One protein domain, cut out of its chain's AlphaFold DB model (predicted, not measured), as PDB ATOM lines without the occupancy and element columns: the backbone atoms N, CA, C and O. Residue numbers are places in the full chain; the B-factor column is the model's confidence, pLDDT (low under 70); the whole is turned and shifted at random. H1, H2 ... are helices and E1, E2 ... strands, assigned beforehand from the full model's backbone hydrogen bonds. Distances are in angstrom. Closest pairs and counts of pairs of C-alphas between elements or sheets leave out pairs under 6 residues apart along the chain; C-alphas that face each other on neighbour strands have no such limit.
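Overview. This is residues 7 to 64 and 99 to 240 of the 244 residues of an uncharacterized protein of candidate division WWE3 bacterium RIFCSPLOWO2_01_FULL_41_18 (UniProt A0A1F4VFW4). A closed barrel of eight short parallel strands forms the core, with E1 to E8 following one another round the ring and helices packed over parts of its outside. H1, H2 and H8 cover the wall around E8, E1 and E2, H4, H5 and H7 that around E6 and E7, and E4 is left bare. The 200 printed residues hold eight named helices and eight named strands, in the order E1 H1 H2 E2 H3 E3 E4 E5 H4 E6 H5 E7 H6 H7 E8 H8, a mixed class. The whole is compact and rounded, with a radius of gyration of the C-alphas of 16.4 A and spans of 45 by 38 by 35 A.

Arrangement. Round the barrel run E1, residues 7 to 9, E2, 37 to 40, E3, 58 to 62, E4, 104 to 107, E5, 115 to 117, E6, 138 to 142, E7, 171 to 176, and E8, 210 to 212. E8 and E1 close it, parallel at 44 degrees, with N 7 and O 210 2.8 A apart, within hydrogen-bond range. E4 is staggered, pairing with E3 over residues 104 to 106 (N 106 and O 61, 2.8 A) and with E5 over 106 to 107 (N 115 and O 105, 2.9 A). H8, residues 221 to 239, is outside the barrel over E8, at a height of 9.1 A. H2, residues 22 to 33, is outside it over E2, and its residues 29 to 33 alone touch H8 (C-alphas of Ala 33 and Thr 229, 4.8 A). H1, residues 10 to 13, is on the barrel. H7, residues 191 to 203, touches H8 (C-alphas of Lys 201 and Phe 239, 5.4 A) through H8's residues 238 to 239 alone. H5, residues 160 to 170, touches H7 (C-alphas of Cys 168 and Tyr 203, 5.9 A). H4, residues 126 to 134, touches H5 at a shallow tilt of 13 degrees, the same way (C-alphas of Ala 133 and Ala 170, 5.7 A). H6, residues 182 to 188, and H3, residues 48 to 53, are not on the barrel. Right-handed strand-helix-strand units, parallel neighbour strands joined through helices, are E1 to E2, E2 to E3, E5 to E6, E6 to E7 and E7 to E8. Every O i to N i+4 pair is within hydrogen-bond range in H2, H4, H6 and H7, against 13 of 15 in H8, 5 of 7 in H5 and 0 of 2 in H3, which has 2 of 3 O i to N i+3 pairs; H1 is too short for one.

Along the chain. E1 begins at C-alpha 7 (228.382, 190.947, 120.911), and H8, 26.9 A long, ends at C-alpha 239 (217.762, 190.281, 129.920). H7 is 19.0 A long, H2 16.4 A and E7 13.3 A.

Size, cuts and confidence. The C-alphas farthest apart, of Gln 135 and Thr 220, are 46.0 A apart. Residues 65 to 98 are not printed, and C-alphas 64 and 99 are 11.1 A apart across this cut, between E3 and E4. The link from E6 to H5, residues 143 to 159, is long. Mean pLDDT of the printed part is 92.5; residue 99 is under 70.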
ATOM      1  N   GLY A   7     227.272 190.443 121.702       98.31
ATOM      2  CA  GLY A   7     228.382 190.947 120.911       98.31
ATOM      3  C   GLY A   7     228.640 192.426 121.140       98.31
ATOM      4  O   GLY A   7     227.927 193.100 121.878       98.31
ATOM      5  N   VAL A   8     229.678 192.926 120.486       98.25
ATOM      6  CA  VAL A   8     230.010 194.350 120.423       98.25
ATOM      7  C   VAL A   8     230.305 194.721 118.977       98.25
ATOM      8  O   VAL A   8     230.953 193.947 118.261       98.25
ATOM      9  N   ASN A   9     229.833 195.887 118.544       96.38
ATOM     10  CA  ASN A   9     230.150 196.416 117.224       96.38
ATOM     11  C   ASN A   9     231.646 196.746 117.138       96.38
ATOM     12  O   ASN A   9     232.229 197.367 118.033       96.38
ATOM     13  N   VAL A  10     232.311 196.290 116.074       94.19
ATOM     14  CA  VAL A  10     233.767 196.453 115.934       94.19
ATOM     15  C   VAL A  10     234.202 197.917 115.870       94.19
ATOM     16  O   VAL A  10     235.323 198.227 116.281       94.19
ATOM     17  N   VAL A  11     233.337 198.830 115.416       91.50
ATOM     18  CA  VAL A  11     233.631 200.272 115.366       91.50
ATOM     19  C   VAL A  11     233.682 200.877 116.768       91.50
ATOM     20  O   VAL A  11     234.539 201.720 117.046       91.50
ATOM     21  N   SER A  12     232.880 200.368 117.705       93.88
ATOM     22  CA  SER A  12     232.916 200.772 119.119       93.88
ATOM     23  C   SER A  12     234.254 200.487 119.809       93.88
ATOM     24  O   SER A  12     234.529 201.002 120.895       93.88
ATOM     25  N   LEU A  13     235.104 199.674 119.176       94.56
ATOM     26  CA  LEU A  13     236.430 199.302 119.656       94.56
ATOM     27  C   LEU A  13     237.550 200.159 119.053       94.56
ATOM     28  O   LEU A  13     238.720 199.845 119.266       94.56
ATOM     29  N   TYR A  14     237.241 201.240 118.329       91.38
ATOM     30  CA  TYR A  14     238.251 202.186 117.848       91.38
ATOM     31  C   TYR A  14     239.142 202.711 119.001       91.38
ATOM     32  O   TYR A  14     238.631 203.028 120.080       91.38
ATOM     33  N   PRO A  15     240.474 202.826 118.803       92.19
ATOM     34  CA  PRO A  15     241.219 202.598 117.553       92.19
ATOM     35  C   PRO A  15     241.668 201.142 117.338       92.19
ATOM     36  O   PRO A  15     242.362 200.830 116.372       92.19
ATOM     37  N   TRP A  16     241.293 200.221 118.227       92.69
ATOM     38  CA  TRP A  16     241.791 198.844 118.226       92.69
ATOM     39  C   TRP A  16     241.321 198.017 117.030       92.69
ATOM     40  O   TRP A  16     241.963 197.012 116.724       92.69
ATOM     41  N   CYS A  17     240.287 198.461 116.319       91.69
ATOM     42  CA  CYS A  17     239.789 197.854 115.088       91.69
ATOM     43  C   CYS A  17     240.530 198.259 113.805       91.69
ATOM     44  O   CYS A  17     240.106 197.835 112.731       91.69
ATOM     45  N   LEU A  18     241.654 198.988 113.899       89.81
ATOM     46  CA  LEU A  18     242.406 199.487 112.738       89.81
ATOM     47  C   LEU A  18     243.863 199.018 112.656       89.81
ATOM     48  O   LEU A  18     244.527 198.786 113.665       89.81
ATOM     49  N   GLY A  19     244.388 198.940 111.433       84.75
ATOM     50  CA  GLY A  19     245.791 198.612 111.164       84.75
ATOM     51  C   GLY A  19     246.111 197.108 111.187       84.75
ATOM     52  O   GLY A  19     245.205 196.271 111.179       84.75
ATOM     53  N   PRO A  20     247.405 196.742 111.194       83.38
ATOM     54  CA  PRO A  20     247.830 195.345 111.168       83.38
ATOM     55  C   PRO A  20     247.285 194.562 112.367       83.38
ATOM     56  O   PRO A  20     247.324 195.044 113.502       83.38
ATOM     57  N   ASN A  21     246.787 193.347 112.122       86.69
ATOM     58  CA  ASN A  21     246.198 192.462 113.139       86.69
ATOM     59  C   ASN A  21     245.007 193.071 113.908       86.69
ATOM     60  O   ASN A  21     244.687 192.643 115.024       86.69
ATOM     61  N   ALA A  22     244.358 194.096 113.341       88.94
ATOM     62  CA  ALA A  22     243.192 194.749 113.926       88.94
ATOM     63  C   ALA A  22     242.105 193.751 114.316       88.94
ATOM     64  O   ALA A  22     241.622 193.767 115.444       88.94
ATOM     65  N   ARG A  23     241.778 192.843 113.398       90.62
ATOM     66  CA  ARG A  23     240.793 191.783 113.595       90.62
ATOM     67  C   ARG A  23     241.078 190.958 114.850       90.62
ATOM     68  O   ARG A  23     240.224 190.864 115.730       90.62
ATOM     69  N   GLU A  24     242.267 190.362 114.946       91.25
ATOM     70  CA  GLU A  24     242.658 189.508 116.072       91.25
ATOM     71  C   GLU A  24     242.591 190.282 117.385       91.25
ATOM     72  O   GLU A  24     242.082 189.778 118.389       91.25
ATOM     73  N   ARG A  25     243.090 191.522 117.378       92.44
ATOM     74  CA  ARG A  25     243.093 192.388 118.555       92.44
ATOM     75  C   ARG A  25     241.676 192.734 119.003       92.44
ATOM     76  O   ARG A  25     241.398 192.642 120.196       92.44
ATOM     77  N   THR A  26     240.792 193.080 118.072       93.81
ATOM     78  CA  THR A  26     239.388 193.416 118.332       93.81
ATOM     79  C   THR A  26     238.618 192.223 118.883       93.81
ATOM     80  O   THR A  26     238.010 192.338 119.946       93.81
ATOM     81  N   ILE A  27     238.721 191.052 118.241       94.50
ATOM     82  CA  ILE A  27     238.079 189.815 118.717       94.50
ATOM     83  C   ILE A  27     238.593 189.454 120.117       94.50
ATOM     84  O   ILE A  27     237.809 189.176 121.023       94.50
ATOM     85  N   LYS A  28     239.913 189.518 120.333       95.75
ATOM     86  CA  LYS A  28     240.525 189.224 121.637       95.75
ATOM     87  C   LYS A  28     240.085 190.212 122.716       95.75
ATOM     88  O   LYS A  28     239.911 189.806 123.863       95.75
ATOM     89  N   LEU A  29     239.929 191.491 122.378       96.81
ATOM     90  CA  LEU A  29     239.462 192.517 123.307       96.81
ATOM     91  C   LEU A  29     237.999 192.287 123.704       96.81
ATOM     92  O   LEU A  29     237.707 192.304 124.900       96.81
ATOM     93  N   ALA A  30     237.124 192.005 122.734       97.44
ATOM     94  CA  ALA A  30     235.720 191.672 122.971       97.44
ATOM     95  C   ALA A  30     235.581 190.423 123.859       97.44
ATOM     96  O   ALA A  30     234.953 190.470 124.916       97.44
ATOM     97  N   TYR A  31     236.266 189.332 123.507       97.44
ATOM     98  CA  TYR A  31     236.211 188.091 124.282       97.44
ATOM     99  C   TYR A  31     236.731 188.276 125.715       97.44
ATOM    100  O   TYR A  31     236.108 187.844 126.680       97.44
ATOM    101  N   ARG A  32     237.840 189.010 125.890       97.50
ATOM    102  CA  ARG A  32     238.377 189.346 127.223       97.50
ATOM    103  C   ARG A  32     237.467 190.262 128.043       97.50
ATOM    104  O   ARG A  32     237.669 190.354 129.255       97.50
ATOM    105  N   ALA A  33     236.548 190.981 127.402       97.56
ATOM    106  CA  ALA A  33     235.534 191.774 128.085       97.56
ATOM    107  C   ALA A  33     234.305 190.942 128.495       97.56
ATOM    108  O   ALA A  33     233.554 191.407 129.352       97.56
ATOM    109  N   GLY A  34     234.152 189.724 127.955       97.62
ATOM    110  CA  GLY A  34     233.085 188.773 128.281       97.62
ATOM    111  C   GLY A  34     232.079 188.514 127.153       97.62
ATOM    112  O   GLY A  34     231.144 187.748 127.360       97.62
ATOM    113  N   PHE A  35     232.239 189.133 125.979       98.00
ATOM    114  CA  PHE A  35     231.316 188.939 124.857       98.00
ATOM    115  C   PHE A  35     231.462 187.552 124.217       98.00
ATOM    116  O   PHE A  35     232.558 186.992 124.149       98.00
ATOM    117  N   ASN A  36     230.360 187.033 123.670       97.25
ATOM    118  CA  ASN A  36     230.342 185.795 122.888       97.25
ATOM    119  C   ASN A  36     230.931 185.985 121.482       97.25
ATOM    120  O   ASN A  36     231.370 185.015 120.865       97.25
ATOM    121  N   GLY A  37     230.934 187.217 120.970       96.50
ATOM    122  CA  GLY A  37     231.426 187.532 119.637       96.50
ATOM    123  C   GLY A  37     231.395 189.024 119.328       96.50
ATOM    124  O   GLY A  37     231.369 189.865 120.226       96.50
ATOM    125  N   ILE A  38     231.415 189.344 118.041       96.56
ATOM    126  CA  ILE A  38     231.391 190.711 117.511       96.56
ATOM    127  C   ILE A  38     230.295 190.865 116.455       96.56
ATOM    128  O   ILE A  38     229.892 189.877 115.834       96.56
ATOM    129  N   GLN A  39     229.876 192.107 116.224       95.62
ATOM    130  CA  GLN A  39     229.273 192.512 114.956       95.62
ATOM    131  C   GLN A  39     230.368 193.028 114.039       95.62
ATOM    132  O   GLN A  39     231.042 194.004 114.373       95.62
ATOM    133  N   ALA A  40     230.592 192.339 112.926       92.06
ATOM    134  CA  ALA A  40     231.634 192.685 111.973       92.06
ATOM    135  C   ALA A  40     231.131 193.680 110.920       92.06
ATOM    136  O   ALA A  40     229.961 193.678 110.568       92.06
ATOM    137  N   LEU A  41     232.047 194.509 110.422       88.69
ATOM    138  CA  LEU A  41     231.822 195.483 109.354       88.69
ATOM    139  C   LEU A  41     232.953 195.352 108.321       88.69
ATOM    140  O   LEU A  41     234.025 194.838 108.675       88.69
ATOM    141  N   PRO A  42     232.788 195.835 107.072       85.81
ATOM    142  CA  PRO A  42     233.818 195.771 106.030       85.81
ATOM    143  C   PRO A  42     234.936 196.794 106.275       85.81
ATOM    144  O   PRO A  42     235.235 197.643 105.438       85.81
ATOM    145  N   LEU A  43     235.570 196.749 107.443       86.81
ATOM    146  CA  LEU A  43     236.629 197.675 107.819       86.81
ATOM    147  C   LEU A  43     237.879 197.463 106.960       86.81
ATOM    148  O   LEU A  43     238.278 196.339 106.643       86.81
ATOM    149  N   ARG A  44     238.560 198.545 106.586       80.88
ATOM    150  CA  ARG A  44     239.866 198.467 105.925       80.88
ATOM    151  C   ARG A  44     240.872 197.763 106.834       80.88
ATOM    152  O   ARG A  44     240.932 198.010 108.036       80.88
ATOM    153  N   GLY A  45     241.668 196.873 106.247       78.12
ATOM    154  CA  GLY A  45     242.617 196.031 106.985       78.12
ATOM    155  C   GLY A  45     241.993 194.775 107.598       78.12
ATOM    156  O   GLY A  45     242.724 193.912 108.080       78.12
ATOM    157  N   TRP A  46     240.667 194.623 107.534       84.31
ATOM    158  CA  TRP A  46     240.022 193.342 107.783       84.31
ATOM    159  C   TRP A  46     240.027 192.556 106.479       84.31
ATOM    160  O   TRP A  46     239.402 192.938 105.491       84.31
ATOM    161  N   ASP A  47     240.805 191.481 106.459       75.81
ATOM    162  CA  ASP A  47     240.928 190.604 105.302       75.81
ATOM    163  C   ASP A  47     239.635 189.795 105.111       75.81
ATOM    164  O   ASP A  47     239.435 188.738 105.730       75.81
ATOM    165  N   LEU A  48     238.751 190.340 104.269       71.44
ATOM    166  CA  LEU A  48     237.458 189.749 103.935       71.44
ATOM    167  C   LEU A  48     237.605 188.452 103.116       71.44
ATOM    168  O   LEU A  48     236.736 187.585 103.176       71.44
ATOM    169  N   ALA A  49     238.728 188.252 102.416       70.88
ATOM    170  CA  ALA A  49     238.989 187.012 101.681       70.88
ATOM    171  C   ALA A  49     239.243 185.821 102.626       70.88
ATOM    172  O   ALA A  49     239.005 184.668 102.268       70.88
ATOM    173  N   ASN A  50     239.669 186.086 103.867       74.56
ATOM    174  CA  ASN A  50     239.932 185.076 104.895       74.56
ATOM    175  C   ASN A  50     238.865 185.021 106.007       74.56
ATOM    176  O   ASN A  50     239.139 184.538 107.109       74.56
ATOM    177  N   VAL A  51     237.641 185.480 105.728       76.88
ATOM    178  CA  VAL A  51     236.497 185.509 106.664       76.88
ATOM    179  C   VAL A  51     236.250 184.196 107.393       76.88
ATOM    180  O   VAL A  51     236.096 184.191 108.614       76.88
ATOM    181  N   LYS A  52     236.321 183.065 106.683       80.94
ATOM    182  CA  LYS A  52     236.095 181.729 107.263       80.94
ATOM    183  C   LYS A  52     236.992 181.419 108.470       80.94
ATOM    184  O   LYS A  52     236.612 180.639 109.336       80.94
ATOM    185  N   LYS A  53     238.176 182.041 108.576       84.31
ATOM    186  CA  LYS A  53     239.097 181.823 109.711       84.31
ATOM    187  C   LYS A  53     238.573 182.398 111.027       84.31
ATOM    188  O   LYS A  53     239.021 181.992 112.098       84.31
ATOM    189  N   TRP A  54     237.659 183.359 110.959       85.38
ATOM    190  CA  TRP A  54     237.205 184.115 112.119       85.38
ATOM    191  C   TRP A  54     235.684 184.272 112.204       85.38
ATOM    192  O   TRP A  54     235.210 184.730 113.240       85.38
ATOM    193  N   GLU A  55     234.926 183.805 111.203       88.69
ATOM    194  CA  GLU A  55     233.455 183.847 111.175       88.69
ATOM    195  C   GLU A  55     232.801 183.217 112.414       88.69
ATOM    196  O   GLU A  55     231.743 183.659 112.844       88.69
ATOM    197  N   ARG A  56     233.458 182.243 113.063       91.50
ATOM    198  CA  ARG A  56     232.963 181.623 114.307       91.50
ATOM    199  C   ARG A  56     232.799 182.602 115.477       91.50
ATOM    200  O   ARG A  56     232.115 182.278 116.440       91.50
ATOM    201  N   TRP A  57     233.463 183.757 115.415       93.56
ATOM    202  CA  TRP A  57     233.391 184.822 116.420       93.56
ATOM    203  C   TRP A  57     232.418 185.938 116.028       93.56
ATOM    204  O   TRP A  57     232.301 186.925 116.752       93.56
ATOM    205  N   VAL A  58     231.759 185.817 114.877       93.88
ATOM    206  CA  VAL A  58     230.871 186.835 114.318       93.88
ATOM    207  C   VAL A  58     229.432 186.428 114.604       93.88
ATOM    208  O   VAL A  58     228.997 185.344 114.223       93.88
ATOM    209  N   ILE A  59     228.707 187.282 115.323       95.88
ATOM    210  CA  ILE A  59     227.287 187.072 115.641       95.88
ATOM    211  C   ILE A  59     226.429 187.639 114.511       95.88
ATOM    212  O   ILE A  59     225.559 186.952 113.976       95.88
ATOM    213  N   SER A  60     226.729 188.876 114.132       94.88
ATOM    214  CA  SER A  60     226.115 189.601 113.028       94.88
ATOM    215  C   SER A  60     227.197 190.236 112.161       94.88
ATOM    216  O   SER A  60     228.336 190.450 112.589       94.88
ATOM    217  N   TYR A  61     226.845 190.513 110.918       91.44
ATOM    218  CA  TYR A  61     227.660 191.293 110.011       91.44
ATOM    219  C   TYR A  61     226.792 192.408 109.441       91.44
ATOM    220  O   TYR A  61     225.708 192.136 108.935       91.44
ATOM    221  N   GLU A  62     227.294 193.631 109.488       88.81
ATOM    222  CA  GLU A  62     226.594 194.819 109.022       88.81
ATOM    223  C   GLU A  62     227.290 195.392 107.785       88.81
ATOM    224  O   GLU A  62     228.526 195.460 107.722       88.81
ATOM    225  N   ASP A  63     226.500 195.779 106.783       82.88
ATOM    226  CA  ASP A  63     227.043 196.337 105.546       82.88
ATOM    227  C   ASP A  63     227.695 197.714 105.750       82.88
ATOM    228  O   ASP A  63     227.506 198.400 106.757       82.88
ATOM    229  N   ALA A  64     228.513 198.125 104.782       72.88
ATOM    230  CA  ALA A  64     229.245 199.378 104.872       72.88
ATOM    231  C   ALA A  64     228.304 200.591 104.985       72.88
ATOM    232  O   ALA A  64     227.376 200.770 104.198       72.88
ATOM    233  N   PRO A  99     230.796 190.068 102.729       66.50
ATOM    234  CA  PRO A  99     231.148 188.683 102.448       66.50
ATOM    235  C   PRO A  99     230.015 187.764 102.914       66.50
ATOM    236  O   PRO A  99     229.391 188.003 103.947       66.50
ATOM    237  N   VAL A 100     229.782 186.673 102.187       70.88
ATOM    238  CA  VAL A 100     228.817 185.652 102.611       70.88
ATOM    239  C   VAL A 100     229.345 184.982 103.883       70.88
ATOM    240  O   VAL A 100     230.343 184.260 103.845       70.88
ATOM    241  N   MET A 101     228.680 185.239 105.008       79.44
ATOM    242  CA  MET A 101     228.975 184.654 106.317       79.44
ATOM    243  C   MET A 101     227.781 183.849 106.825       79.44
ATOM    244  O   MET A 101     226.646 184.100 106.437       79.44
ATOM    245  N   LYS A 102     228.025 182.933 107.769       84.31
ATOM    246  CA  LYS A 102     226.944 182.301 108.552       84.31
ATOM    247  C   LYS A 102     226.311 183.236 109.593       84.31
ATOM    248  O   LYS A 102     225.320 182.863 110.215       84.31
ATOM    249  N   ALA A 103     226.926 184.391 109.842       89.44
ATOM    250  CA  ALA A 103     226.430 185.402 110.766       89.44
ATOM    251  C   ALA A 103     225.147 186.061 110.238       89.44
ATOM    252  O   ALA A 103     224.896 186.042 109.036       89.44
ATOM    253  N   LEU A 104     224.361 186.667 111.131       92.19
ATOM    254  CA  LEU A 104     223.151 187.402 110.753       92.19
ATOM    255  C   LEU A 104     223.529 188.647 109.932       92.19
ATOM    256  O   LEU A 104     224.210 189.516 110.484       92.19
ATOM    257  N   PRO A 105     223.128 188.761 108.655       92.62
ATOM    258  CA  PRO A 105     223.416 189.952 107.868       92.62
ATOM    259  C   PRO A 105     222.442 191.078 108.243       92.62
ATOM    260  O   PRO A 105     221.234 190.838 108.306       92.62
ATOM    261  N   SER A 106     222.941 192.294 108.462       91.81
ATOM    262  CA  SER A 106     222.133 193.489 108.725       91.81
ATOM    263  C   SER A 106     222.465 194.659 107.793       91.81
ATOM    264  O   SER A 106     223.604 194.821 107.346       91.81
ATOM    265  N   MET A 107     221.449 195.468 107.472       90.38
ATOM    266  CA  MET A 107     221.544 196.612 106.554       90.38
ATOM    267  C   MET A 107     220.652 197.786 106.989       90.38
ATOM    268  O   MET A 107     219.617 197.597 107.624       90.38
ATOM    269  N   HIS A 108     221.013 198.993 106.538       87.19
ATOM    270  CA  HIS A 108     220.253 200.251 106.707       87.19
ATOM    271  C   HIS A 108     219.285 200.522 105.541       87.19
ATOM    272  O   HIS A 108     218.995 201.664 105.190       87.19
ATOM    273  N   HIS A 109     218.850 199.467 104.854       86.69
ATOM    274  CA  HIS A 109     217.855 199.522 103.788       86.69
ATOM    275  C   HIS A 109     217.074 198.212 103.712       86.69
ATOM    276  O   HIS A 109     217.497 197.179 104.239       86.69
ATOM    277  N   TRP A 110     215.923 198.251 103.044       89.25
ATOM    278  CA  TRP A 110     215.126 197.054 102.798       89.25
ATOM    279  C   TRP A 110     215.909 196.057 101.938       89.25
ATOM    280  O   TRP A 110     216.528 196.435 100.940       89.25
ATOM    281  N   GLY A 111     215.880 194.787 102.335       84.69
ATOM    282  CA  GLY A 111     216.499 193.679 101.616       84.69
ATOM    283  C   GLY A 111     215.764 192.372 101.894       84.69
ATOM    284  O   GLY A 111     215.185 192.188 102.966       84.69
ATOM    285  N   GLU A 112     215.753 191.471 100.916       85.31
ATOM    286  CA  GLU A 112     215.192 190.128 101.078       85.31
ATOM    287  C   GLU A 112     216.204 189.209 101.770       85.31
ATOM    288  O   GLU A 112     217.389 189.219 101.443       85.31
ATOM    289  N   GLY A 113     215.746 188.413 102.742       85.19
ATOM    290  CA  GLY A 113     216.601 187.461 103.466       85.19
ATOM    291  C   GLY A 113     217.662 188.092 104.381       85.19
ATOM    292  O   GLY A 113     218.516 187.376 104.901       85.19
ATOM    293  N   ILE A 114     217.609 189.410 104.592       90.94
ATOM    294  CA  ILE A 114     218.554 190.194 105.396       90.94
ATOM    295  C   ILE A 114     217.779 190.953 106.477       90.94
ATOM    296  O   ILE A 114     216.612 191.296 106.284       90.94
ATOM    297  N   LEU A 115     218.403 191.184 107.633       95.38
ATOM    298  CA  LEU A 115     217.794 191.949 108.715       95.38
ATOM    299  C   LEU A 115     217.895 193.445 108.388       95.38
ATOM    300  O   LEU A 115     218.993 193.971 108.207       95.38
ATOM    301  N   THR A 116     216.773 194.153 108.345       95.06
ATOM    302  CA  THR A 116     216.776 195.611 108.155       95.06
ATOM    303  C   THR A 116     216.732 196.318 109.502       95.06
ATOM    304  O   THR A 116     215.883 196.024 110.344       95.06
ATOM    305  N   GLU A 117     217.640 197.260 109.716       96.00
ATOM    306  CA  GLU A 117     217.641 198.083 110.918       96.00
ATOM    307  C   GLU A 117     216.537 199.137 110.886       96.00
ATOM    308  O   GLU A 117     216.347 199.836 109.893       96.00
ATOM    309  N   ILE A 118     215.785 199.241 111.981       96.00
ATOM    310  CA  ILE A 118     214.724 200.238 112.116       96.00
ATOM    311  C   ILE A 118     215.367 201.598 112.396       96.00
ATOM    312  O   ILE A 118     215.963 201.796 113.455       96.00
ATOM    313  N   HIS A 119     215.214 202.558 111.480       94.62
ATOM    314  CA  HIS A 119     215.702 203.921 111.680       94.62
ATOM    315  C   HIS A 119     214.905 204.962 110.872       94.62
ATOM    316  O   HIS A 119     214.354 204.645 109.818       94.62
ATOM    317  N   PRO A 120     214.872 206.239 111.301       93.44
ATOM    318  CA  PRO A 120     213.944 207.239 110.766       93.44
ATOM    319  C   PRO A 120     214.089 207.506 109.264       93.44
ATOM    320  O   PRO A 120     213.122 207.888 108.614       93.44
ATOM    321  N   GLU A 121     215.277 207.299 108.692       89.06
ATOM    322  CA  GLU A 121     215.527 207.519 107.263       89.06
ATOM    323  C   GLU A 121     214.867 206.478 106.340       89.06
ATOM    324  O   GLU A 121     214.746 206.758 105.150       89.06
ATOM    325  N   LEU A 122     214.406 205.324 106.849       90.31
ATOM    326  CA  LEU A 122     213.537 204.415 106.075       90.31
ATOM    327  C   LEU A 122     212.076 204.851 106.091       90.31
ATOM    328  O   LEU A 122     211.325 204.545 105.167       90.31
ATOM    329  N   GLY A 123     211.685 205.560 107.143       91.38
ATOM    330  CA  GLY A 123     210.337 206.043 107.368       91.38
ATOM    331  C   GLY A 123     210.111 206.329 108.846       91.38
ATOM    332  O   GLY A 123     210.638 205.642 109.721       91.38
ATOM    333  N   THR A 124     209.311 207.352 109.123       93.19
ATOM    334  CA  THR A 124     208.923 207.747 110.484       93.19
ATOM    335  C   THR A 124     207.558 207.187 110.896       93.19
ATOM    336  O   THR A 124     207.245 207.153 112.085       93.19
ATOM    337  N   ASP A 125     206.757 206.713 109.935       92.38
ATOM    338  CA  ASP A 125     205.475 206.049 110.186       92.38
ATOM    339  C   ASP A 125     205.701 204.594 110.625       92.38
ATOM    340  O   ASP A 125     206.253 203.781 109.880       92.38
ATOM    341  N   HIS A 126     205.231 204.239 111.826       92.00
ATOM    342  CA  HIS A 126     205.323 202.874 112.342       92.00
ATOM    343  C   HIS A 126     204.596 201.848 111.456       92.00
ATOM    344  O   HIS A 126     204.984 200.679 111.441       92.00
ATOM    345  N   ARG A 127     203.569 202.256 110.692       93.69
ATOM    346  CA  ARG A 127     202.796 201.356 109.818       93.69
ATOM    347  C   ARG A 127     203.657 200.710 108.742       93.69
ATOM    348  O   ARG A 127     203.445 199.539 108.451       93.69
ATOM    349  N   LEU A 128     204.654 201.433 108.224       94.69
ATOM    350  CA  LEU A 128     205.612 200.904 107.251       94.69
ATOM    351  C   LEU A 128     206.326 199.664 107.799       94.69
ATOM    352  O   LEU A 128     206.406 198.634 107.135       94.69
ATOM    353  N   TYR A 129     206.833 199.751 109.028       96.38
ATOM    354  CA  TYR A 129     207.549 198.645 109.658       96.38
ATOM    355  C   TYR A 129     206.614 197.479 109.973       96.38
ATOM    356  O   TYR A 129     206.984 196.329 109.762       96.38
ATOM    357  N   ILE A 130     205.390 197.759 110.422       96.12
ATOM    358  CA  ILE A 130     204.391 196.716 110.679       96.12
ATOM    359  C   ILE A 130     204.061 195.964 109.386       96.12
ATOM    360  O   ILE A 130     204.088 194.739 109.377       96.12
ATOM    361  N   GLU A 131     203.820 196.676 108.283       96.31
ATOM    362  CA  GLU A 131     203.579 196.064 106.972       96.31
ATOM    363  C   GLU A 131     204.773 195.215 106.513       96.31
ATOM    364  O   GLU A 131     204.615 194.094 106.032       96.31
ATOM    365  N   LYS A 132     205.998 195.712 106.702       96.56
ATOM    366  CA  LYS A 132     207.205 194.954 106.355       96.56
ATOM    367  C   LYS A 132     207.352 193.696 107.208       96.56
ATOM    368  O   LYS A 132     207.679 192.638 106.673       96.56
ATOM    369  N   ALA A 133     207.055 193.782 108.500       96.44
ATOM    370  CA  ALA A 133     207.053 192.631 109.396       96.44
ATOM    371  C   ALA A 133     206.001 191.584 108.981       96.44
ATOM    372  O   ALA A 133     206.315 190.395 108.951       96.44
ATOM    373  N   THR A 134     204.786 191.994 108.591       96.50
ATOM    374  CA  THR A 134     203.744 191.056 108.121       96.50
ATOM    375  C   THR A 134     204.084 190.419 106.774       96.50
ATOM    376  O   THR A 134     203.697 189.280 106.525       96.50
ATOM    377  N   GLN A 135     204.867 191.106 105.937       95.88
ATOM    378  CA  GLN A 135     205.463 190.562 104.709       95.88
ATOM    379  C   GLN A 135     206.651 189.614 104.975       95.88
ATOM    380  O   GLN A 135     207.236 189.084 104.033       95.88
ATOM    381  N   GLY A 136     207.019 189.379 106.240       95.50
ATOM    382  CA  GLY A 136     208.091 188.461 106.626       95.50
ATOM    383  C   GLY A 136     209.493 189.077 106.639       95.50
ATOM    384  O   GLY A 136     210.468 188.340 106.803       95.50
ATOM    385  N   HIS A 137     209.630 190.402 106.498       96.12
ATOM    386  CA  HIS A 137     210.929 191.050 106.686       96.12
ATOM    387  C   HIS A 137     211.390 190.912 108.142       96.12
ATOM    388  O   HIS A 137     210.629 191.128 109.085       96.12
ATOM    389  N   MET A 138     212.667 190.581 108.317       97.38
ATOM    390  CA  MET A 138     213.313 190.496 109.624       97.38
ATOM    391  C   MET A 138     213.967 191.828 109.976       97.38
ATOM    392  O   MET A 138     214.429 192.552 109.094       97.38
ATOM    393  N   MET A 139     214.030 192.138 111.268       97.81
ATOM    394  CA  MET A 139     214.431 193.460 111.735       97.81
ATOM    395  C   MET A 139     215.565 193.424 112.753       97.81
ATOM    396  O   MET A 139     215.694 192.479 113.543       97.81
ATOM    397  N   VAL A 140     216.351 194.499 112.746       98.25
ATOM    398  CA  VAL A 140     217.236 194.883 113.844       98.25
ATOM    399  C   VAL A 140     216.575 196.007 114.628       98.25
ATOM    400  O   VAL A 140     216.179 197.026 114.058       98.25
ATOM    401  N   TRP A 141     216.461 195.820 115.939       98.50
ATOM    402  CA  TRP A 141     216.004 196.869 116.843       98.50
ATOM    403  C   TRP A 141     217.200 197.601 117.443       98.50
ATOM    404  O   TRP A 141     217.881 197.035 118.295       98.50
ATOM    405  N   ASP A 142     217.443 198.845 117.038       97.81
ATOM    406  CA  ASP A 142     218.484 199.698 117.618       97.81
ATOM    407  C   ASP A 142     217.876 200.712 118.595       97.81
ATOM    408  O   ASP A 142     216.980 201.482 118.240       97.81
ATOM    409  N   THR A 143     218.350 200.705 119.848       97.44
ATOM    410  CA  THR A 143     217.751 201.520 120.915       97.44
ATOM    411  C   THR A 143     217.872 203.023 120.687       97.44
ATOM    412  O   THR A 143     217.030 203.761 121.191       97.44
ATOM    413  N   TYR A 144     218.884 203.486 119.952       95.81
ATOM    414  CA  TYR A 144     219.072 204.899 119.631       95.81
ATOM    415  C   TYR A 144     218.264 205.296 118.393       95.81
ATOM    416  O   TYR A 144     217.579 206.324 118.384       95.81
ATOM    417  N   HIS A 145     218.300 204.480 117.340       95.19
ATOM    418  CA  HIS A 145     217.670 204.816 116.066       95.19
ATOM    419  C   HIS A 145     216.154 204.936 116.147       95.19
ATOM    420  O   HIS A 145     215.593 205.857 115.554       95.19
ATOM    421  N   VAL A 146     215.493 204.089 116.930       95.06
ATOM    422  CA  VAL A 146     214.032 204.162 117.090       95.06
ATOM    423  C   VAL A 146     213.555 205.401 117.860       95.06
ATOM    424  O   VAL A 146     212.362 205.690 117.846       95.06
ATOM    425  N   GLN A 147     214.459 206.134 118.521       92.56
ATOM    426  CA  GLN A 147     214.130 207.322 119.321       92.56
ATOM    427  C   GLN A 147     214.603 208.629 118.683       92.56
ATOM    428  O   GLN A 147     214.013 209.688 118.905       92.56
ATOM    429  N   ARG A 148     215.703 208.584 117.928       93.38
ATOM    430  CA  ARG A 148     216.340 209.800 117.425       93.38
ATOM    431  C   ARG A 148     215.496 210.492 116.346       93.38
ATOM    432  O   ARG A 148     214.772 209.830 115.599       93.38
ATOM    433  N   PRO A 149     215.638 211.817 116.187       93.06
ATOM    434  CA  PRO A 149     215.080 212.522 115.041       93.06
ATOM    435  C   PRO A 149     215.719 212.072 113.719       93.06
ATOM    436  O   PRO A 149     216.792 211.451 113.678       93.06
ATOM    437  N   LEU A 150     215.076 212.448 112.613       89.50
ATOM    438  CA  LEU A 150     215.690 212.385 111.290       89.50
ATOM    439  C   LEU A 150     217.010 213.163 111.290       89.50
ATOM    440  O   LEU A 150     217.097 214.256 111.851       89.50
ATOM    441  N   ARG A 151     218.020 212.662 110.568       83.88
ATOM    442  CA  ARG A 151     219.287 213.398 110.369       83.88
ATOM    443  C   ARG A 151     219.100 214.786 109.740       83.88
ATOM    444  O   ARG A 151     219.964 215.638 109.905       83.88
ATOM    445  N   SER A 152     217.994 215.016 109.030       83.12
ATOM    446  CA  SER A 152     217.614 216.318 108.465       83.12
ATOM    447  C   SER A 152     216.988 217.293 109.474       83.12
ATOM    448  O   SER A 152     216.674 218.416 109.095       83.12
ATOM    449  N   GLY A 153     216.792 216.889 110.735       85.31
ATOM    450  CA  GLY A 153     216.195 217.722 111.787       85.31
ATOM    451  C   GLY A 153     214.673 217.595 111.935       85.31
ATOM    452  O   GLY A 153     214.077 218.340 112.706       85.31
ATOM    453  N   GLY A 154     214.035 216.667 111.214       90.00
ATOM    454  CA  GLY A 154     212.608 216.352 111.364       90.00
ATOM    455  C   GLY A 154     212.302 215.375 112.513       90.00
ATOM    456  O   GLY A 154     213.226 214.802 113.098       90.00
ATOM    457  N   PRO A 155     211.012 215.142 112.827       92.88
ATOM    458  CA  PRO A 155     210.615 214.176 113.850       92.88
ATOM    459  C   PRO A 155     211.121 212.767 113.516       92.88
ATOM    460  O   PRO A 155     211.247 212.404 112.347       92.88
ATOM    461  N   GLY A 156     211.430 211.990 114.553       93.69
ATOM    462  CA  GLY A 156     211.815 210.585 114.431       93.69
ATOM    463  C   GLY A 156     210.616 209.658 114.244       93.69
ATOM    464  O   GLY A 156     209.506 210.095 113.930       93.69
ATOM    465  N   ILE A 157     210.843 208.366 114.471       93.94
ATOM    466  CA  ILE A 157     209.766 207.375 114.541       93.94
ATOM    467  C   ILE A 157     208.885 207.698 115.751       93.94
ATOM    468  O   ILE A 157     209.375 207.890 116.863       93.94
ATOM    469  N   GLN A 158     207.575 207.781 115.531       84.75
ATOM    470  CA  GLN A 158     206.625 208.099 116.595       84.75
ATOM    471  C   GLN A 158     206.157 206.833 117.318       84.75
ATOM    472  O   GLN A 158     205.840 205.835 116.669       84.75
ATOM    473  N   ASP A 159     206.038 206.918 118.649       90.00
ATOM    474  CA  ASP A 159     205.480 205.859 119.504       90.00
ATOM    475  C   ASP A 159     206.199 204.510 119.317       90.00
ATOM    476  O   ASP A 159     205.623 203.489 118.924       90.00
ATOM    477  N   TRP A 160     207.507 204.513 119.597       92.81
ATOM    478  CA  TRP A 160     208.314 203.297 119.558       92.81
ATOM    479  C   TRP A 160     207.756 202.164 120.447       92.81
ATOM    480  O   TRP A 160     207.890 201.015 120.024       92.81
ATOM    481  N   PRO A 161     207.102 202.393 121.617       94.56
ATOM    482  CA  PRO A 161     206.533 201.300 122.411       94.56
ATOM    483  C   PRO A 161     205.461 200.517 121.655       94.56
ATOM    484  O   PRO A 161     205.459 199.281 121.678       94.56
ATOM    485  N   ARG A 162     204.570 201.224 120.947       94.06
ATOM    486  CA  ARG A 162     203.563 200.601 120.084       94.06
ATOM    487  C   ARG A 162     204.208 199.866 118.918       94.06
ATOM    488  O   ARG A 162     203.804 198.742 118.625       94.06
ATOM    489  N   LEU A 163     205.200 200.482 118.271       96.06
ATOM    490  CA  LEU A 163     205.940 199.833 117.190       96.06
ATOM    491  C   LEU A 163     206.579 198.526 117.677       96.06
ATOM    492  O   LEU A 163     206.364 197.490 117.056       96.06
ATOM    493  N   LEU A 164     207.285 198.552 118.813       97.62
ATOM    494  CA  LEU A 164     207.933 197.377 119.398       97.62
ATOM    495  C   LEU A 164     206.936 196.241 119.626       97.62
ATOM    496  O   LEU A 164     207.206 195.108 119.238       97.62
ATOM    497  N   GLY A 165     205.782 196.544 120.225       96.44
ATOM    498  CA  GLY A 165     204.739 195.545 120.459       96.44
ATOM    499  C   GLY A 165     204.184 194.929 119.172       96.44
ATOM    500  O   GLY A 165     203.769 193.776 119.187       96.44
ATOM    501  N   ALA A 166     204.197 195.670 118.062       96.69
ATOM    502  CA  ALA A 166     203.679 195.202 116.779       96.69
ATOM    503  C   ALA A 166     204.705 194.423 115.937       96.69
ATOM    504  O   ALA A 166     204.303 193.620 115.099       96.69
ATOM    505  N   VAL A 167     206.011 194.648 116.134       97.69
ATOM    506  CA  VAL A 167     207.076 194.016 115.325       97.69
ATOM    507  C   VAL A 167     207.971 193.059 116.113       97.69
ATOM    508  O   VAL A 167     208.953 192.563 115.565       97.69
ATOM    509  N   CYS A 168     207.668 192.774 117.384       97.69
ATOM    510  CA  CYS A 168     208.555 192.017 118.276       97.69
ATOM    511  C   CYS A 168     208.993 190.654 117.719       97.69
ATOM    512  O   CYS A 168     210.155 190.278 117.873       97.69
ATOM    513  N   ASP A 169     208.105 189.952 117.014       97.75
ATOM    514  CA  ASP A 169     208.398 188.645 116.420       97.75
ATOM    515  C   ASP A 169     209.331 188.737 115.204       97.75
ATOM    516  O   ASP A 169     210.071 187.790 114.911       97.75
ATOM    517  N   ALA A 170     209.344 189.880 114.514       97.81
ATOM    518  CA  ALA A 170     210.229 190.148 113.384       97.81
ATOM    519  C   ALA A 170     211.654 190.528 113.824       97.81
ATOM    520  O   ALA A 170     212.585 190.419 113.024       97.81
ATOM    521  N   ILE A 171     211.857 190.927 115.084       98.50
ATOM    522  CA  ILE A 171     213.173 191.313 115.610       98.50
ATOM    523  C   ILE A 171     214.054 190.071 115.767       98.50
ATOM    524  O   ILE A 171     213.763 189.178 116.565       98.50
ATOM    525  N   LYS A 172     215.162 190.024 115.019       98.00
ATOM    526  CA  LYS A 172     216.145 188.921 115.050       98.00
ATOM    527  C   LYS A 172     217.526 189.343 115.553       98.00
ATOM    528  O   LYS A 172     218.393 188.491 115.731       98.00
ATOM    529  N   LEU A 173     217.716 190.632 115.818       98.56
ATOM    530  CA  LEU A 173     218.924 191.212 116.396       98.56
ATOM    531  C   LEU A 173     218.546 192.487 117.158       98.56
ATOM    532  O   LEU A 173     217.643 193.213 116.743       98.56
ATOM    533  N   ILE A 174     219.227 192.762 118.266       98.69
ATOM    534  CA  ILE A 174     219.045 193.993 119.044       98.69
ATOM    535  C   ILE A 174     220.382 194.720 119.119       98.69
ATOM    536  O   ILE A 174     221.371 194.121 119.540       98.69
ATOM    537  N   HIS A 175     220.411 196.005 118.788       98.62
ATOM    538  CA  HIS A 175     221.520 196.896 119.106       98.62
ATOM    539  C   HIS A 175     221.179 197.702 120.357       98.62
ATOM    540  O   HIS A 175     220.163 198.392 120.420       98.62
ATOM    541  N   VAL A 176     222.033 197.604 121.373       98.38
ATOM    542  CA  VAL A 176     221.987 198.453 122.565       98.38
ATOM    543  C   VAL A 176     222.986 199.566 122.348       98.38
ATOM    544  O   VAL A 176     224.196 199.350 122.435       98.38
ATOM    545  N   HIS A 177     222.455 200.742 122.044       97.38
ATOM    546  CA  HIS A 177     223.202 201.873 121.530       97.38
ATOM    547  C   HIS A 177     223.066 203.096 122.446       97.38
ATOM    548  O   HIS A 177     222.321 204.014 122.127       97.38
ATOM    549  N   PRO A 178     223.731 203.132 123.616       95.56
ATOM    550  CA  PRO A 178     223.699 204.310 124.474       95.56
ATOM    551  C   PRO A 178     224.498 205.463 123.848       95.56
ATOM    552  O   PRO A 178     225.715 205.349 123.650       95.56
ATOM    553  N   VAL A 179     223.836 206.595 123.594       90.75
ATOM    554  CA  VAL A 179     224.464 207.813 123.056       90.75
ATOM    555  C   VAL A 179     224.492 208.924 124.110       90.75
ATOM    556  O   VAL A 179     223.557 209.115 124.880       90.75
ATOM    557  N   GLY A 180     225.591 209.682 124.162       88.19
ATOM    558  CA  GLY A 180     225.755 210.769 125.133       88.19
ATOM    559  C   GLY A 180     225.727 210.260 126.578       88.19
ATOM    560  O   GLY A 180     226.516 209.384 126.942       88.19
ATOM    561  N   ASP A 181     224.818 210.802 127.387       88.88
ATOM    562  CA  ASP A 181     224.685 210.468 128.810       88.88
ATOM    563  C   ASP A 181     223.961 209.132 129.065       88.88
ATOM    564  O   ASP A 181     224.002 208.610 130.184       88.88
ATOM    565  N   GLU A 182     223.372 208.512 128.033       92.56
ATOM    566  CA  GLU A 182     222.657 207.235 128.161       92.56
ATOM    567  C   GLU A 182     223.558 206.077 128.598       92.56
ATOM    568  O   GLU A 182     223.071 205.086 129.134       92.56
ATOM    569  N   GLU A 183     224.880 206.184 128.425       93.88
ATOM    570  CA  GLU A 183     225.813 205.195 128.973       93.88
ATOM    571  C   GLU A 183     225.718 205.153 130.506       93.88
ATOM    572  O   GLU A 183     225.713 204.077 131.106       93.88
ATOM    573  N   GLY A 184     225.604 206.323 131.140       94.38
ATOM    574  CA  GLY A 184     225.382 206.438 132.579       94.38
ATOM    575  C   GLY A 184     224.011 205.899 132.980       94.38
ATOM    576  O   GLY A 184     223.918 205.134 133.938       94.38
ATOM    577  N   SER A 185     222.969 206.229 132.211       95.62
ATOM    578  CA  SER A 185     221.606 205.725 132.430       95.62
ATOM    579  C   SER A 185     221.523 204.201 132.320       95.62
ATOM    580  O   SER A 185     220.944 203.556 133.193       95.62
ATOM    581  N   LEU A 186     222.179 203.602 131.321       96.19
ATOM    582  CA  LEU A 186     222.282 202.151 131.157       96.19
ATOM    583  C   LEU A 186     222.939 201.498 132.378       96.19
ATOM    584  O   LEU A 186     222.414 200.525 132.911       96.19
ATOM    585  N   LEU A 187     224.070 202.045 132.837       95.69
ATOM    586  CA  LEU A 187     224.786 201.536 134.012       95.69
ATOM    587  C   LEU A 187     223.981 201.689 135.310       95.69
ATOM    588  O   LEU A 187     224.102 200.850 136.200       95.69
ATOM    589  N   ALA A 188     223.186 202.753 135.425       95.69
ATOM    590  CA  ALA A 188     222.327 203.015 136.576       95.69
ATOM    591  C   ALA A 188     220.985 202.266 136.516       95.69
ATOM    592  O   ALA A 188     220.256 202.237 137.506       95.69
ATOM    593  N   GLY A 189     220.637 201.677 135.370       94.31
ATOM    594  CA  GLY A 189     219.350 201.023 135.159       94.31
ATOM    595  C   GLY A 189     218.165 201.993 135.029       94.31
ATOM    596  O   GLY A 189     217.036 201.629 135.367       94.31
ATOM    597  N   THR A 190     218.408 203.223 134.572       95.44
ATOM    598  CA  THR A 190     217.429 204.322 134.509       95.44
ATOM    599  C   THR A 190     217.266 204.879 133.090       95.44
ATOM    600  O   THR A 190     217.946 204.460 132.154       95.44
ATOM    601  N   GLY A 191     216.346 205.834 132.923       93.94
ATOM    602  CA  GLY A 191     216.118 206.525 131.653       93.94
ATOM    603  C   GLY A 191     215.398 205.678 130.602       93.94
ATOM    604  O   GLY A 191     214.924 204.571 130.870       93.94
ATOM    605  N   GLU A 192     215.316 206.223 129.391       92.88
ATOM    606  CA  GLU A 192     214.527 205.642 128.304       92.88
ATOM    607  C   GLU A 192     215.112 204.321 127.796       92.88
ATOM    608  O   GLU A 192     214.382 203.347 127.598       92.88
ATOM    609  N   ILE A 193     216.445 204.229 127.709       95.19
ATOM    610  CA  ILE A 193     217.131 202.983 127.350       95.19
ATOM    611  C   ILE A 193     216.757 201.835 128.302       95.19
ATOM    612  O   ILE A 193     216.481 200.726 127.851       95.19
ATOM    613  N   ALA A 194     216.651 202.087 129.612       94.94
ATOM    614  CA  ALA A 194     216.254 201.066 130.580       94.94
ATOM    615  C   ALA A 194     214.794 200.622 130.399       94.94
ATOM    616  O   ALA A 194     214.497 199.426 130.483       94.94
ATOM    617  N   SER A 195     213.882 201.565 130.143       94.94
ATOM    618  CA  SER A 195     212.475 201.270 129.838       94.94
ATOM    619  C   SER A 195     212.350 200.394 128.590       94.94
ATOM    620  O   SER A 195     211.657 199.373 128.609       94.94
ATOM    621  N   MET A 196     213.097 200.728 127.538       96.69
ATOM    622  CA  MET A 196     213.119 199.970 126.292       96.69
ATOM    623  C   MET A 196     213.693 198.564 126.467       96.69
ATOM    624  O   MET A 196     213.083 197.599 126.010       96.69
ATOM    625  N   LEU A 197     214.811 198.409 127.184       97.12
ATOM    626  CA  LEU A 197     215.397 197.090 127.456       97.12
ATOM    627  C   LEU A 197     214.449 196.182 128.252       97.12
ATOM    628  O   LEU A 197     214.366 194.985 127.973       97.12
ATOM    629  N   LYS A 198     213.672 196.739 129.195       95.50
ATOM    630  CA  LYS A 198     212.623 195.988 129.912       95.50
ATOM    631  C   LYS A 198     211.512 195.513 128.973       95.50
ATOM    632  O   LYS A 198     211.056 194.377 129.103       95.50
ATOM    633  N   MET A 199     211.088 196.342 128.018       96.56
ATOM    634  CA  MET A 199     210.102 195.928 127.014       96.56
ATOM    635  C   MET A 199     210.669 194.881 126.054       96.56
ATOM    636  O   MET A 199     210.004 193.884 125.789       96.56
ATOM    637  N   LEU A 200     211.909 195.049 125.588       97.31
ATOM    638  CA  LEU A 200     212.587 194.071 124.737       97.31
ATOM    639  C   LEU A 200     212.708 192.714 125.437       97.31
ATOM    640  O   LEU A 200     212.416 191.694 124.822       97.31
ATOM    641  N   LYS A 201     213.059 192.691 126.730       95.50
ATOM    642  CA  LYS A 201     213.053 191.463 127.543       95.50
ATOM    643  C   LYS A 201     211.678 190.788 127.550       95.50
ATOM    644  O   LYS A 201     211.600 189.566 127.496       95.50
ATOM    645  N   LYS A 202     210.608 191.580 127.671       94.50
ATOM    646  CA  LYS A 202     209.235 191.077 127.785       94.50
ATOM    647  C   LYS A 202     208.706 190.507 126.467       94.50
ATOM    648  O   LYS A 202     208.013 189.497 126.501       94.50
ATOM    649  N   TYR A 203     208.978 191.176 125.347       95.75
ATOM    650  CA  TYR A 203     208.307 190.891 124.073       95.75
ATOM    651  C   TYR A 203     209.173 190.154 123.052       95.75
ATOM    652  O   TYR A 203     208.632 189.466 122.195       95.75
ATOM    653  N   VAL A 204     210.501 190.283 123.108       96.50
ATOM    654  CA  VAL A 204     211.389 189.687 122.101       96.50
ATOM    655  C   VAL A 204     211.916 188.346 122.593       96.50
ATOM    656  O   VAL A 204     212.321 188.211 123.748       96.50
ATOM    657  N   ASN A 205     211.961 187.361 121.691       94.94
ATOM    658  CA  ASN A 205     212.451 186.014 121.978       94.94
ATOM    659  C   ASN A 205     213.798 186.051 122.745       94.94
ATOM    660  O   ASN A 205     214.737 186.727 122.309       94.94
ATOM    661  N   PRO A 206     213.933 185.328 123.877       94.44
ATOM    662  CA  PRO A 206     215.117 185.371 124.737       94.44
ATOM    663  C   PRO A 206     216.413 184.936 124.041       94.44
ATOM    664  O   PRO A 206     217.483 185.327 124.493       94.44
ATOM    665  N   GLU A 207     216.352 184.208 122.928       94.94
ATOM    666  CA  GLU A 207     217.524 183.759 122.168       94.94
ATOM    667  C   GLU A 207     218.049 184.812 121.173       94.94
ATOM    668  O   GLU A 207     219.171 184.673 120.680       94.94
ATOM    669  N   VAL A 208     217.286 185.884 120.908       97.25
ATOM    670  CA  VAL A 208     217.695 186.958 119.988       97.25
ATOM    671  C   VAL A 208     218.998 187.610 120.469       97.25
ATOM    672  O   VAL A 208     219.043 188.113 121.596       97.25
ATOM    673  N   PRO A 209     220.062 187.617 119.647       98.06
ATOM    674  CA  PRO A 209     221.342 188.196 120.026       98.06
ATOM    675  C   PRO A 209     221.268 189.706 120.258       98.06
ATOM    676  O   PRO A 209     220.471 190.419 119.647       98.06
ATOM    677  N   VAL A 210     222.159 190.185 121.124       98.56
ATOM    678  CA  VAL A 210     222.304 191.599 121.479       98.56
ATOM    679  C   VAL A 210     223.708 192.071 121.132       98.56
ATOM    680  O   VAL A 210     224.684 191.443 121.535       98.56
ATOM    681  N   ILE A 211     223.824 193.193 120.437       98.62
ATOM    682  CA  ILE A 211     225.089 193.841 120.099       98.62
ATOM    683  C   ILE A 211     225.163 195.163 120.847       98.62
ATOM    684  O   ILE A 211     224.244 195.970 120.798       98.62
ATOM    685  N   LEU A 212     226.257 195.379 121.567       98.31
ATOM    686  CA  LEU A 212     226.541 196.660 122.189       98.31
ATOM    687  C   LEU A 212     227.207 197.588 121.165       98.31
ATOM    688  O   LEU A 212     228.289 197.272 120.657       98.31
ATOM    689  N   GLU A 213     226.598 198.745 120.928       96.25
ATOM    690  CA  GLU A 213     227.110 199.796 120.051       96.25
ATOM    691  C   GLU A 213     227.362 201.054 120.874       96.25
ATOM    692  O   GLU A 213     226.451 201.732 121.324       96.25
ATOM    693  N   ILE A 214     228.622 201.363 121.152       93.94
ATOM    694  CA  ILE A 214     228.974 202.540 121.950       93.94
ATOM    695  C   ILE A 214     229.875 203.482 121.183       93.94
ATOM    696  O   ILE A 214     230.729 203.056 120.396       93.94
ATOM    697  N   THR A 215     229.775 204.764 121.529       89.81
ATOM    698  CA  THR A 215     230.745 205.761 121.095       89.81
ATOM    699  C   THR A 215     232.150 205.332 121.538       89.81
ATOM    700  O   THR A 215     232.391 205.116 122.746       89.81
ATOM    701  N   PRO A 216     233.096 205.188 120.593       86.56
ATOM    702  CA  PRO A 216     234.452 204.787 120.915       86.56
ATOM    703  C   PRO A 216     235.157 205.871 121.735       86.56
ATOM    704  O   PRO A 216     234.904 207.065 121.588       86.56
ATOM    705  N   ARG A 217     236.076 205.453 122.609       88.56
ATOM    706  CA  ARG A 217     236.930 206.364 123.384       88.56
ATOM    707  C   ARG A 217     238.383 205.953 123.206       88.56
ATOM    708  O   ARG A 217     238.738 204.812 123.507       88.56
ATOM    709  N   ILE A 218     239.228 206.895 122.784       89.38
ATOM    710  CA  ILE A 218     240.673 206.673 122.645       89.38
ATOM    711  C   ILE A 218     241.270 206.511 124.044       89.38
ATOM    712  O   ILE A 218     241.550 207.473 124.754       89.38
ATOM    713  N   THR A 219     241.415 205.264 124.471       92.94
ATOM    714  CA  THR A 219     241.941 204.884 125.784       92.94
ATOM    715  C   THR A 219     242.747 203.606 125.643       92.94
ATOM    716  O   THR A 219     242.661 202.944 124.618       92.94
ATOM    717  N   THR A 220     243.510 203.221 126.669       94.50
ATOM    718  CA  THR A 220     244.293 201.976 126.652       94.50
ATOM    719  C   THR A 220     243.401 200.729 126.498       94.50
ATOM    720  O   THR A 220     242.224 200.767 126.883       94.50
ATOM    721  N   PRO A 221     243.937 199.582 126.025       93.25
ATOM    722  CA  PRO A 221     243.151 198.353 125.888       93.25
ATOM    723  C   PRO A 221     242.543 197.902 127.219       93.25
ATOM    724  O   PRO A 221     241.412 197.426 127.264       93.25
ATOM    725  N   THR A 222     243.271 198.093 128.324       95.75
ATOM    726  CA  THR A 222     242.798 197.762 129.674       95.75
ATOM    727  C   THR A 222     241.591 198.605 130.072       95.75
ATOM    728  O   THR A 222     240.591 198.042 130.516       95.75
ATOM    729  N   LYS A 223     241.646 199.930 129.870       96.19
ATOM    730  CA  LYS A 223     240.518 200.833 130.162       96.19
ATOM    731  C   LYS A 223     239.317 200.532 129.264       96.19
ATOM    732  O   LYS A 223     238.197 200.446 129.763       96.19
ATOM    733  N   THR A 224     239.567 200.284 127.976       95.62
ATOM    734  CA  THR A 224     238.531 199.885 127.011       95.62
ATOM    735  C   THR A 224     237.834 198.603 127.469       95.62
ATOM    736  O   THR A 224     236.614 198.582 127.611       95.62
ATOM    737  N   ARG A 225     238.602 197.559 127.814       96.31
ATOM    738  CA  ARG A 225     238.071 196.291 128.337       96.31
ATOM    739  C   ARG A 225     237.223 196.492 129.591       96.31
ATOM    740  O   ARG A 225     236.134 195.945 129.669       96.31
ATOM    741  N   MET A 226     237.706 197.266 130.564       97.00
ATOM    742  CA  MET A 226     236.967 197.504 131.810       97.00
ATOM    743  C   MET A 226     235.623 198.193 131.563       97.00
ATOM    744  O   MET A 226     234.624 197.790 132.158       97.00
ATOM    745  N   ARG A 227     235.586 199.205 130.685       96.06
ATOM    746  CA  ARG A 227     234.340 199.883 130.285       96.06
ATOM    747  C   ARG A 227     233.373 198.897 129.632       96.06
ATOM    748  O   ARG A 227     232.236 198.781 130.071       96.06
ATOM    749  N   LEU A 228     233.855 198.133 128.657       96.75
ATOM    750  CA  LEU A 228     233.069 197.122 127.956       96.75
ATOM    751  C   LEU A 228     232.488 196.060 128.891       96.75
ATOM    752  O   LEU A 228     231.307 195.756 128.794       96.75
ATOM    753  N   THR A 229     233.279 195.536 129.830       98.12
ATOM    754  CA  THR A 229     232.788 194.561 130.815       98.12
ATOM    755  C   THR A 229     231.679 195.145 131.688       98.12
ATOM    756  O   THR A 229     230.708 194.451 131.973       98.12
ATOM    757  N   LYS A 230     231.794 196.412 132.113       97.44
ATOM    758  CA  LYS A 230     230.734 197.073 132.893       97.44
ATOM    759  C   LYS A 230     229.443 197.200 132.084       97.44
ATOM    760  O   LYS A 230     228.385 196.845 132.588       97.44
ATOM    761  N   LEU A 231     229.546 197.653 130.836       97.25
ATOM    762  CA  LEU A 231     228.390 197.840 129.957       97.25
ATOM    763  C   LEU A 231     227.732 196.519 129.564       97.25
ATOM    764  O   LEU A 231     226.508 196.422 129.579       97.25
ATOM    765  N   LEU A 232     228.530 195.487 129.280       97.69
ATOM    766  CA  LEU A 232     228.027 194.139 129.035       97.69
ATOM    767  C   LEU A 232     227.228 193.628 130.237       97.69
ATOM    768  O   LEU A 232     226.095 193.197 130.060       97.69
ATOM    769  N   ARG A 233     227.776 193.736 131.455       97.25
ATOM    770  CA  ARG A 233     227.079 193.302 132.676       97.25
ATOM    771  C   ARG A 233     225.776 194.059 132.897       97.25
ATOM    772  O   ARG A 233     224.763 193.430 133.171       97.25
ATOM    773  N   ALA A 234     225.790 195.383 132.743       96.62
ATOM    774  CA  ALA A 234     224.576 196.188 132.857       96.62
ATOM    775  C   ALA A 234     223.525 195.761 131.820       96.62
ATOM    776  O   ALA A 234     222.366 195.561 132.160       96.62
ATOM    777  N   THR A 235     223.941 195.521 130.573       96.81
ATOM    778  CA  THR A 235     223.051 195.028 129.509       96.81
ATOM    779  C   THR A 235     222.476 193.649 129.845       96.81
ATOM    780  O   THR A 235     221.277 193.426 129.697       96.81
ATOM    781  N   GLN A 236     223.307 192.724 130.333       95.94
ATOM    782  CA  GLN A 236     222.896 191.371 130.720       95.94
ATOM    783  C   GLN A 236     221.863 191.378 131.848       95.94
ATOM    784  O   GLN A 236     220.870 190.664 131.752       95.94
ATOM    785  N   GLN A 237     222.027 192.241 132.854       94.56
ATOM    786  CA  GLN A 237     221.087 192.363 133.977       94.56
ATOM    787  C   GLN A 237     219.647 192.664 133.535       94.56
ATOM    788  O   GLN A 237     218.699 192.233 134.191       94.56
ATOM    789  N   PHE A 238     219.455 193.360 132.409       93.44
ATOM    790  CA  PHE A 238     218.115 193.573 131.865       93.44
ATOM    791  C   PHE A 238     217.496 192.288 131.321       93.44
ATOM    792  O   PHE A 238     216.315 192.038 131.558       93.44
ATOM    793  N   PHE A 239     218.271 191.461 130.622       90.50
ATOM    794  CA  PHE A 239     217.762 190.281 129.920       90.50
ATOM    795  C   PHE A 239     217.793 188.996 130.751       90.50
ATOM    796  O   PHE A 239     217.022 188.080 130.473       90.50
ATOM    797  N   GLU A 240     218.630 188.921 131.781       85.69
ATOM    798  CA  GLU A 240     218.695 187.758 132.663       85.69
ATOM    799  C   GLU A 240     217.423 187.638 133.515       85.69
ATOM    800  O   GLU A 240     216.868 188.619 134.023       85.69
TER     801      GLU A 240